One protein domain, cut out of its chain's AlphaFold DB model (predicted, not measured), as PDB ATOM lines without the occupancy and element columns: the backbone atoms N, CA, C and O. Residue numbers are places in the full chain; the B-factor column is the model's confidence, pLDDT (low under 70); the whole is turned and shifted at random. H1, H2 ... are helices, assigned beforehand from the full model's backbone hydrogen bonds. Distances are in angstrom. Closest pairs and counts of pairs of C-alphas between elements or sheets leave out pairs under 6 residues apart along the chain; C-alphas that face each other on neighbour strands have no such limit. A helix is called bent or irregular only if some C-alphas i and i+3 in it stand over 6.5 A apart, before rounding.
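What this domain is: This is residues 8 to 68 of the 491 residues of the protein "HIRA-interacting protein 3" of Stylophora pistillata (UniProt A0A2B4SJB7). One long helix, H3, makes the length of the domain, and two shorter helices, H1 and H2, sit over one side of it; H1 packs slantwise on H3, H2 crosses H1 steeply, and the centres of the three helices make a triangle. The printed part has 61 residues with three named helices, in the order H1, H2, H3 along the chain, and no named strand. The class is all helix, with 47 residues in the named helices. The whole is compact, with a radius of gyration of the C-alphas of 11.1 A, and its outline is elongated, spanning 33 by 19 by 19 A.

Where its parts are: H3, the longest helix, has 22 residues, 47 to 68, and measures 31.8 A from first to last C-alpha. It begins at C-alpha 47, at (194.457, 160.536, 227.819), and ends at C-alpha 68, at (200.053, 185.233, 208.661). H1 takes residues 8 to 20 and measures 18.6 A; its first C-alpha, that of Ala 8, is at (201.883, 162.062, 212.197). H2 takes residues 29 to 40 and measures 16.4 A. No helix is bent or irregular.

How they stand to each other: H3 touches both other helices. H1 and H3 touch with 10 pairs of C-alphas within 8 A, the closest being those of Lys 11 and Thr 56, 6.1 A apart. They run the same way at a steep tilt of 40 degrees, centre to centre 9.8 A. H1 and H2 touch with 4 such pairs, and H2 does so with residues 32 to 36 alone; the closest C-alphas are those of Phe 13 and Phe 36, 7.1 A apart. These two run opposite ways at a steep tilt of 66 degrees. H2 and H3 only just touch, with 3 pairs of C-alphas within 8 A, through residues 29 to 33 of H2 and residues 53 to 57 of H3 alone. Their closest C-alphas are those of Val 29 and Lys 54, 6.5 A apart. They run opposite ways at a steep tilt of 67 degrees, only just short of about perpendicular. The helix packing is mostly crossed: none of the three touching pairs is at a shallow tilt. In H1, H2 and H3 every O i to N i+4 pair is within hydrogen-bond range.

The domain as a whole: The two C-alphas farthest apart are those of Glu 43 and Ser 68, at 33.6 A, and the first and last printed C-alphas, those of Ala 8 and Ser 68, are 23.5 A apart. The printed part has no cut. The link from H1 to H2 is short, with 8 residues, and the link from H2 to H3 is short, with 6. The mean pLDDT of the printed part is 96.8, and no printed residue is under 70.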
ATOM      1  N   ALA A   8     201.797 161.574 213.572       97.75
ATOM      2  CA  ALA A   8     201.883 162.062 212.197       97.75
ATOM      3  C   ALA A   8     200.495 162.218 211.551       97.75
ATOM      4  O   ALA A   8     200.253 163.203 210.853       97.75
ATOM      5  N   MET A   9     199.570 161.294 211.830       97.62
ATOM      6  CA  MET A   9     198.189 161.357 211.352       97.62
ATOM      7  C   MET A   9     197.454 162.557 211.957       97.62
ATOM      8  O   MET A   9     196.847 163.334 211.219       97.62
ATOM      9  N   MET A  10     197.582 162.763 213.275       98.25
ATOM     10  CA  MET A  10     197.018 163.935 213.957       98.25
ATOM     11  C   MET A  10     197.551 165.237 213.350       98.25
ATOM     12  O   MET A  10     196.778 166.128 213.011       98.25
ATOM     13  N   LYS A  11     198.872 165.335 213.142       98.25
ATOM     14  CA  LYS A  11     199.507 166.528 212.564       98.25
ATOM     15  C   LYS A  11     198.998 166.819 211.150       98.25
ATOM     16  O   LYS A  11     198.626 167.956 210.866       98.25
ATOM     17  N   ARG A  12     198.933 165.804 210.280       98.44
ATOM     18  CA  ARG A  12     198.399 165.938 208.911       98.44
ATOM     19  C   ARG A  12     196.948 166.413 208.914       98.44
ATOM     20  O   ARG A  12     196.599 167.301 208.138       98.44
ATOM     21  N   PHE A  13     196.124 165.858 209.800       98.50
ATOM     22  CA  PHE A  13     194.734 166.272 209.949       98.50
ATOM     23  C   PHE A  13     194.620 167.743 210.370       98.50
ATOM     24  O   PHE A  13     193.936 168.515 209.703       98.50
ATOM     25  N   VAL A  14     195.340 168.158 211.417       98.38
ATOM     26  CA  VAL A  14     195.284 169.542 211.912       98.38
ATOM     27  C   VAL A  14     195.741 170.528 210.832       98.38
ATOM     28  O   VAL A  14     195.036 171.498 210.570       98.38
ATOM     29  N   HIS A  15     196.846 170.261 210.124       98.00
ATOM     30  CA  HIS A  15     197.267 171.106 208.996       98.00
ATOM     31  C   HIS A  15     196.194 171.215 207.906       98.00
ATOM     32  O   HIS A  15     195.973 172.296 207.363       98.00
ATOM     33  N   ARG A  16     195.505 170.111 207.592       98.19
ATOM     34  CA  ARG A  16     194.424 170.104 206.600       98.19
ATOM     35  C   ARG A  16     193.264 171.006 207.023       98.19
ATOM     36  O   ARG A  16     192.762 171.745 206.182       98.19
ATOM     37  N   VAL A  17     192.855 170.968 208.292       97.88
ATOM     38  CA  VAL A  17     191.762 171.817 208.802       97.88
ATOM     39  C   VAL A  17     192.173 173.293 208.840       97.88
ATOM     40  O   VAL A  17     191.422 174.153 208.384       97.88
ATOM     41  N   PHE A  18     193.397 173.600 209.282       97.06
ATOM     42  CA  PHE A  18     193.915 174.975 209.297       97.06
ATOM     43  C   PHE A  18     194.056 175.564 207.891       97.06
ATOM     44  O   PHE A  18     193.747 176.728 207.681       97.06
ATOM     45  N   ARG A  19     194.458 174.761 206.898       96.25
ATOM     46  CA  ARG A  19     194.554 175.216 205.501       96.25
ATOM     47  C   ARG A  19     193.189 175.515 204.871       96.25
ATOM     48  O   ARG A  19     193.124 176.317 203.948       96.25
ATOM     49  N   LYS A  20     192.128 174.844 205.323       97.19
ATOM     50  CA  LYS A  20     190.760 175.009 204.803       97.19
ATOM     51  C   LYS A  20     189.963 176.111 205.501       97.19
ATOM     52  O   LYS A  20     188.894 176.460 205.017       97.19
ATOM     53  N   SER A  21     190.421 176.594 206.652       95.19
ATOM     54  CA  SER A  21     189.682 177.560 207.462       95.19
ATOM     55  C   SER A  21     190.211 178.972 207.235       95.19
ATOM     56  O   SER A  21     191.393 179.241 207.420       95.19
ATOM     57  N   ASP A  22     189.312 179.893 206.893       94.12
ATOM     58  CA  ASP A  22     189.669 181.305 206.696       94.12
ATOM     59  C   ASP A  22     189.962 182.021 208.025       94.12
ATOM     60  O   ASP A  22     190.689 183.009 208.078       94.12
ATOM     61  N   ASN A  23     189.404 181.508 209.126       93.31
ATOM     62  CA  ASN A  23     189.493 182.109 210.453       93.31
ATOM     63  C   ASN A  23     190.170 181.158 211.439       93.31
ATOM     64  O   ASN A  23     189.516 180.450 212.200       93.31
ATOM     65  N   ILE A  24     191.500 181.194 211.485       93.81
ATOM     66  CA  ILE A  24     192.295 180.357 212.399       93.81
ATOM     67  C   ILE A  24     191.909 180.595 213.876       93.81
ATOM     68  O   ILE A  24     191.945 179.680 214.694       93.81
ATOM     69  N   GLY A  25     191.500 181.821 214.224       93.62
ATOM     70  CA  GLY A  25     191.135 182.197 215.592       93.62
ATOM     71  C   GLY A  25     189.813 181.617 216.107       93.62
ATOM     72  O   GLY A  25     189.593 181.640 217.317       93.62
ATOM     73  N   SER A  26     188.936 181.104 215.236       95.88
ATOM     74  CA  SER A  26     187.669 180.490 215.666       95.88
ATOM     75  C   SER A  26     187.809 179.003 216.005       95.88
ATOM     76  O   SER A  26     186.946 178.444 216.686       95.88
ATOM     77  N   LEU A  27     188.894 178.357 215.570       97.38
ATOM     78  CA  LEU A  27     189.138 176.944 215.825       97.38
ATOM     79  C   LEU A  27     189.602 176.723 217.266       97.38
ATOM     80  O   LEU A  27     190.642 177.212 217.702       97.38
ATOM     81  N   THR A  28     188.842 175.918 218.006       98.00
ATOM     82  CA  THR A  28     189.206 175.501 219.363       98.00
ATOM     83  C   THR A  28     189.787 174.089 219.347       98.00
ATOM     84  O   THR A  28     189.444 173.263 218.502       98.00
ATOM     85  N   VAL A  29     190.619 173.750 220.338       98.19
ATOM     86  CA  VAL A  29     191.143 172.375 220.489       98.19
ATOM     87  C   VAL A  29     189.999 171.354 220.597       98.19
ATOM     88  O   VAL A  29     190.123 170.228 220.121       98.19
ATOM     89  N   LYS A  30     188.867 171.752 221.196       98.19
ATOM     90  CA  LYS A  30     187.684 170.900 221.352       98.19
ATOM     91  C   LYS A  30     187.008 170.611 220.010       98.19
ATOM     92  O   LYS A  30     186.740 169.444 219.744       98.19
ATOM     93  N   SER A  31     186.766 171.627 219.175       98.00
ATOM     94  CA  SER A  31     186.147 171.429 217.854       98.00
ATOM     95  C   SER A  31     187.038 170.584 216.943       98.00
ATOM     96  O   SER A  31     186.574 169.593 216.390       98.00
ATOM     97  N   LEU A  32     188.345 170.869 216.915       98.31
ATOM     98  CA  LEU A  32     189.322 170.084 216.151       98.31
ATOM     99  C   LEU A  32     189.385 168.619 216.597       98.31
ATOM    100  O   LEU A  32     189.521 167.725 215.766       98.31
ATOM    101  N   ARG A  33     189.286 168.356 217.906       98.38
ATOM    102  CA  ARG A  33     189.269 166.985 218.431       98.38
ATOM    103  C   ARG A  33     188.009 166.236 218.001       98.38
ATOM    104  O   ARG A  33     188.114 165.058 217.682       98.38
ATOM    105  N   MET A  34     186.848 166.891 218.008       98.12
ATOM    106  CA  MET A  34     185.591 166.274 217.570       98.12
ATOM    107  C   MET A  34     185.644 165.901 216.087       98.12
ATOM    108  O   MET A  34     185.367 164.755 215.750       98.12
ATOM    109  N   GLU A  35     186.101 166.816 215.229       98.06
ATOM    110  CA  GLU A  35     186.264 166.535 213.797       98.06
ATOM    111  C   GLU A  35     187.298 165.427 213.545       98.06
ATOM    112  O   GLU A  35     187.131 164.593 212.658       98.06
ATOM    113  N   PHE A  36     188.368 165.376 214.344       98.31
ATOM    114  CA  PHE A  36     189.362 164.313 214.240       98.31
ATOM    115  C   PHE A  36     188.792 162.942 214.626       98.31
ATOM    116  O   PHE A  36     189.042 161.950 213.944       98.31
ATOM    117  N   LEU A  37     188.023 162.881 215.716       97.81
ATOM    118  CA  LEU A  37     187.354 161.663 216.175       97.81
ATOM    119  C   LEU A  37     186.376 161.135 215.118       97.81
ATOM    120  O   LEU A  37     186.400 159.945 214.803       97.81
ATOM    121  N   GLU A  38     185.604 162.034 214.508       97.88
ATOM    122  CA  GLU A  38     184.722 161.722 213.383       97.88
ATOM    123  C   GLU A  38     185.513 161.211 212.167       97.88
ATOM    124  O   GLU A  38     185.169 160.176 211.600       97.88
ATOM    125  N   HIS A  39     186.635 161.856 211.826       97.25
ATOM    126  CA  HIS A  39     187.481 161.463 210.695       97.25
ATOM    127  C   HIS A  39     188.086 160.056 210.838       97.25
ATOM    128  O   HIS A  39     188.230 159.341 209.846       97.25
ATOM    129  N   VAL A  40     188.453 159.643 212.056       96.19
ATOM    130  CA  VAL A  40     189.056 158.319 212.320       96.19
ATOM    131  C   VAL A  40     187.994 157.247 212.632       96.19
ATOM    132  O   VAL A  40     188.279 156.040 212.582       96.19
ATOM    133  N   GLY A  41     186.759 157.668 212.927       96.38
ATOM    134  CA  GLY A  41     185.677 156.799 213.387       96.38
ATOM    135  C   GLY A  41     185.927 156.269 214.801       96.38
ATOM    136  O   GLY A  41     185.730 155.081 215.058       96.38
ATOM    137  N   LEU A  42     186.435 157.123 215.693       96.00
ATOM    138  CA  LEU A  42     186.648 156.814 217.107       96.00
ATOM    139  C   LEU A  42     185.699 157.646 217.964       96.00
ATOM    140  O   LEU A  42     185.455 158.810 217.679       96.00
ATOM    141  N   GLU A  43     185.198 157.067 219.051       96.75
ATOM    142  CA  GLU A  43     184.329 157.799 219.975       96.75
ATOM    143  C   GLU A  43     185.145 158.694 220.922       96.75
ATOM    144  O   GLU A  43     184.723 159.794 221.282       96.75
ATOM    145  N   LYS A  44     186.328 158.223 221.347       96.75
ATOM    146  CA  LYS A  44     187.198 158.896 222.320       96.75
ATOM    147  C   LYS A  44     188.672 158.623 222.010       96.75
ATOM    148  O   LYS A  44     189.015 157.576 221.471       96.75
ATOM    149  N   LEU A  45     189.522 159.589 222.365       97.06
ATOM    150  CA  LEU A  45     190.980 159.421 222.423       97.06
ATOM    151  C   LEU A  45     191.383 159.105 223.856       97.06
ATOM    152  O   LEU A  45     190.819 159.713 224.775       97.06
ATOM    153  N   ASP A  46     192.404 158.266 224.004       96.12
ATOM    154  CA  ASP A  46     193.071 158.035 225.282       96.12
ATOM    155  C   ASP A  46     193.684 159.331 225.828       96.12
ATOM    156  O   ASP A  46     193.884 160.316 225.106       96.12
ATOM    157  N   ASP A  47     193.970 159.345 227.124       97.25
ATOM    158  CA  ASP A  47     194.457 160.536 227.819       97.25
ATOM    159  C   ASP A  47     195.805 161.010 227.264       97.25
ATOM    160  O   ASP A  47     195.942 162.189 226.925       97.25
ATOM    161  N   ASP A  48     196.727 160.080 227.015       96.56
ATOM    162  CA  ASP A  48     198.026 160.363 226.397       96.56
ATOM    163  C   ASP A  48     197.863 160.906 224.969       96.56
ATOM    164  O   ASP A  48     198.473 161.903 224.572       96.56
ATOM    165  N   GLN A  49     196.970 160.296 224.182       96.94
ATOM    166  CA  GLN A  49     196.674 160.731 222.816       96.94
ATOM    167  C   GLN A  49     196.040 162.123 222.787       96.94
ATOM    168  O   GLN A  49     196.318 162.916 221.888       96.94
ATOM    169  N   ARG A  50     195.202 162.450 223.774       97.69
ATOM    170  CA  ARG A  50     194.590 163.772 223.925       97.69
ATOM    171  C   ARG A  50     195.636 164.841 224.232       97.69
ATOM    172  O   ARG A  50     195.538 165.942 223.684       97.69
ATOM    173  N   GLU A  51     196.626 164.541 225.066       98.00
ATOM    174  CA  GLU A  51     197.738 165.460 225.332       98.00
ATOM    175  C   GLU A  51     198.610 165.672 224.092       98.00
ATOM    176  O   GLU A  51     198.902 166.816 223.728       98.00
ATOM    177  N   VAL A  52     198.945 164.590 223.378       97.88
ATOM    178  CA  VAL A  52     199.681 164.658 222.105       97.88
ATOM    179  C   VAL A  52     198.905 165.468 221.066       97.88
ATOM    180  O   VAL A  52     199.494 166.309 220.380       97.88
ATOM    181  N   PHE A  53     197.587 165.280 220.976       98.44
ATOM    182  CA  PHE A  53     196.721 166.047 220.084       98.44
ATOM    183  C   PHE A  53     196.730 167.536 220.445       98.44
ATOM    184  O   PHE A  53     196.962 168.376 219.579       98.44
ATOM    185  N   LYS A  54     196.563 167.878 221.730       98.44
ATOM    186  CA  LYS A  54     196.595 169.268 222.213       98.44
ATOM    187  C   LYS A  54     197.922 169.954 221.887       98.44
ATOM    188  O   LYS A  54     197.911 171.078 221.388       98.44
ATOM    189  N   LYS A  55     199.049 169.277 222.131       98.38
ATOM    190  CA  LYS A  55     200.384 169.787 221.791       98.38
ATOM    191  C   LYS A  55     200.529 169.998 220.283       98.38
ATOM    192  O   LYS A  55     200.952 171.062 219.855       98.38
ATOM    193  N   THR A  56     200.073 169.034 219.484       98.44
ATOM    194  CA  THR A  56     200.106 169.121 218.017       98.44
ATOM    195  C   THR A  56     199.278 170.297 217.491       98.44
ATOM    196  O   THR A  56     199.744 171.021 216.619       98.44
ATOM    197  N   VAL A  57     198.079 170.535 218.036       98.31
ATOM    198  CA  VAL A  57     197.247 171.693 217.665       98.31
ATOM    199  C   VAL A  57     197.946 173.010 217.994       98.31
ATOM    200  O   VAL A  57     197.940 173.919 217.169       98.31
ATOM    201  N   HIS A  58     198.569 173.111 219.168       98.19
ATOM    202  CA  HIS A  58     199.292 174.313 219.581       98.19
ATOM    203  C   HIS A  58     200.513 174.595 218.691       98.19
ATOM    204  O   HIS A  58     200.687 175.722 218.232       98.19
ATOM    205  N   ASP A  59     201.316 173.570 218.391       97.81
ATOM    206  CA  ASP A  59     202.491 173.690 217.520       97.81
ATOM    207  C   ASP A  59     202.093 174.159 216.107       97.81
ATOM    208  O   ASP A  59     202.721 175.051 215.535       97.81
ATOM    209  N   VAL A  60     201.011 173.596 215.551       97.62
ATOM    210  CA  VAL A  60     200.491 173.992 214.232       97.62
ATOM    211  C   VAL A  60     199.888 175.400 214.269       97.62
ATOM    212  O   VAL A  60     200.103 176.177 213.342       97.62
ATOM    213  N   TYR A  61     199.186 175.769 215.342       97.38
ATOM    214  CA  TYR A  61     198.638 177.116 215.500       97.38
ATOM    215  C   TYR A  61     199.735 178.187 215.477       97.38
ATOM    216  O   TYR A  61     199.613 179.159 214.731       97.38
ATOM    217  N   ILE A  62     200.829 177.986 216.224       96.44
ATOM    218  CA  ILE A  62     201.972 178.913 216.224       96.44
ATOM    219  C   ILE A  62     202.533 179.065 214.807       96.44
ATOM    220  O   ILE A  62     202.711 180.189 214.337       96.44
ATOM    221  N   PHE A  63     202.732 177.948 214.100       96.56
ATOM    222  CA  PHE A  63     203.242 177.943 212.729       96.56
ATOM    223  C   PHE A  63     202.404 178.820 211.778       96.56
ATOM    224  O   PHE A  63     202.956 179.670 211.079       96.56
ATOM    225  N   TYR A  64     201.075 178.682 211.789       95.38
ATOM    226  CA  TYR A  64     200.198 179.506 210.943       95.38
ATOM    227  C   TYR A  64     200.081 180.958 211.419       95.38
ATOM    228  O   TYR A  64     199.945 181.868 210.594       95.38
ATOM    229  N   SER A  65     200.144 181.195 212.733       93.19
ATOM    230  CA  SER A  65     200.093 182.553 213.284       93.19
ATOM    231  C   SER A  65     201.295 183.397 212.851       93.19
ATOM    232  O   SER A  65     201.114 184.555 212.483       93.19
ATOM    233  N   ASN A  66     202.483 182.790 212.782       93.31
ATOM    234  CA  ASN A  66     203.698 183.449 212.309       93.31
ATOM    235  C   ASN A  66     203.642 183.694 210.793       93.31
ATOM    236  O   ASN A  66     203.888 184.807 210.338       93.31
ATOM    237  N   GLN A  67     203.202 182.701 210.008       92.62
ATOM    238  CA  GLN A  67     203.078 182.842 208.550       92.62
ATOM    239  C   GLN A  67     202.080 183.938 208.128       92.62
ATOM    240  O   GLN A  67     202.239 184.570 207.084       92.62
ATOM    241  N   SER A  68     201.045 184.183 208.936       85.12
ATOM    242  CA  SER A  68     200.053 185.233 208.661       85.12
ATOM    243  C   SER A  68     200.592 186.652 208.901       85.12
ATOM    244  O   SER A  68     200.023 187.612 208.382       85.12
TER     245      SER A  68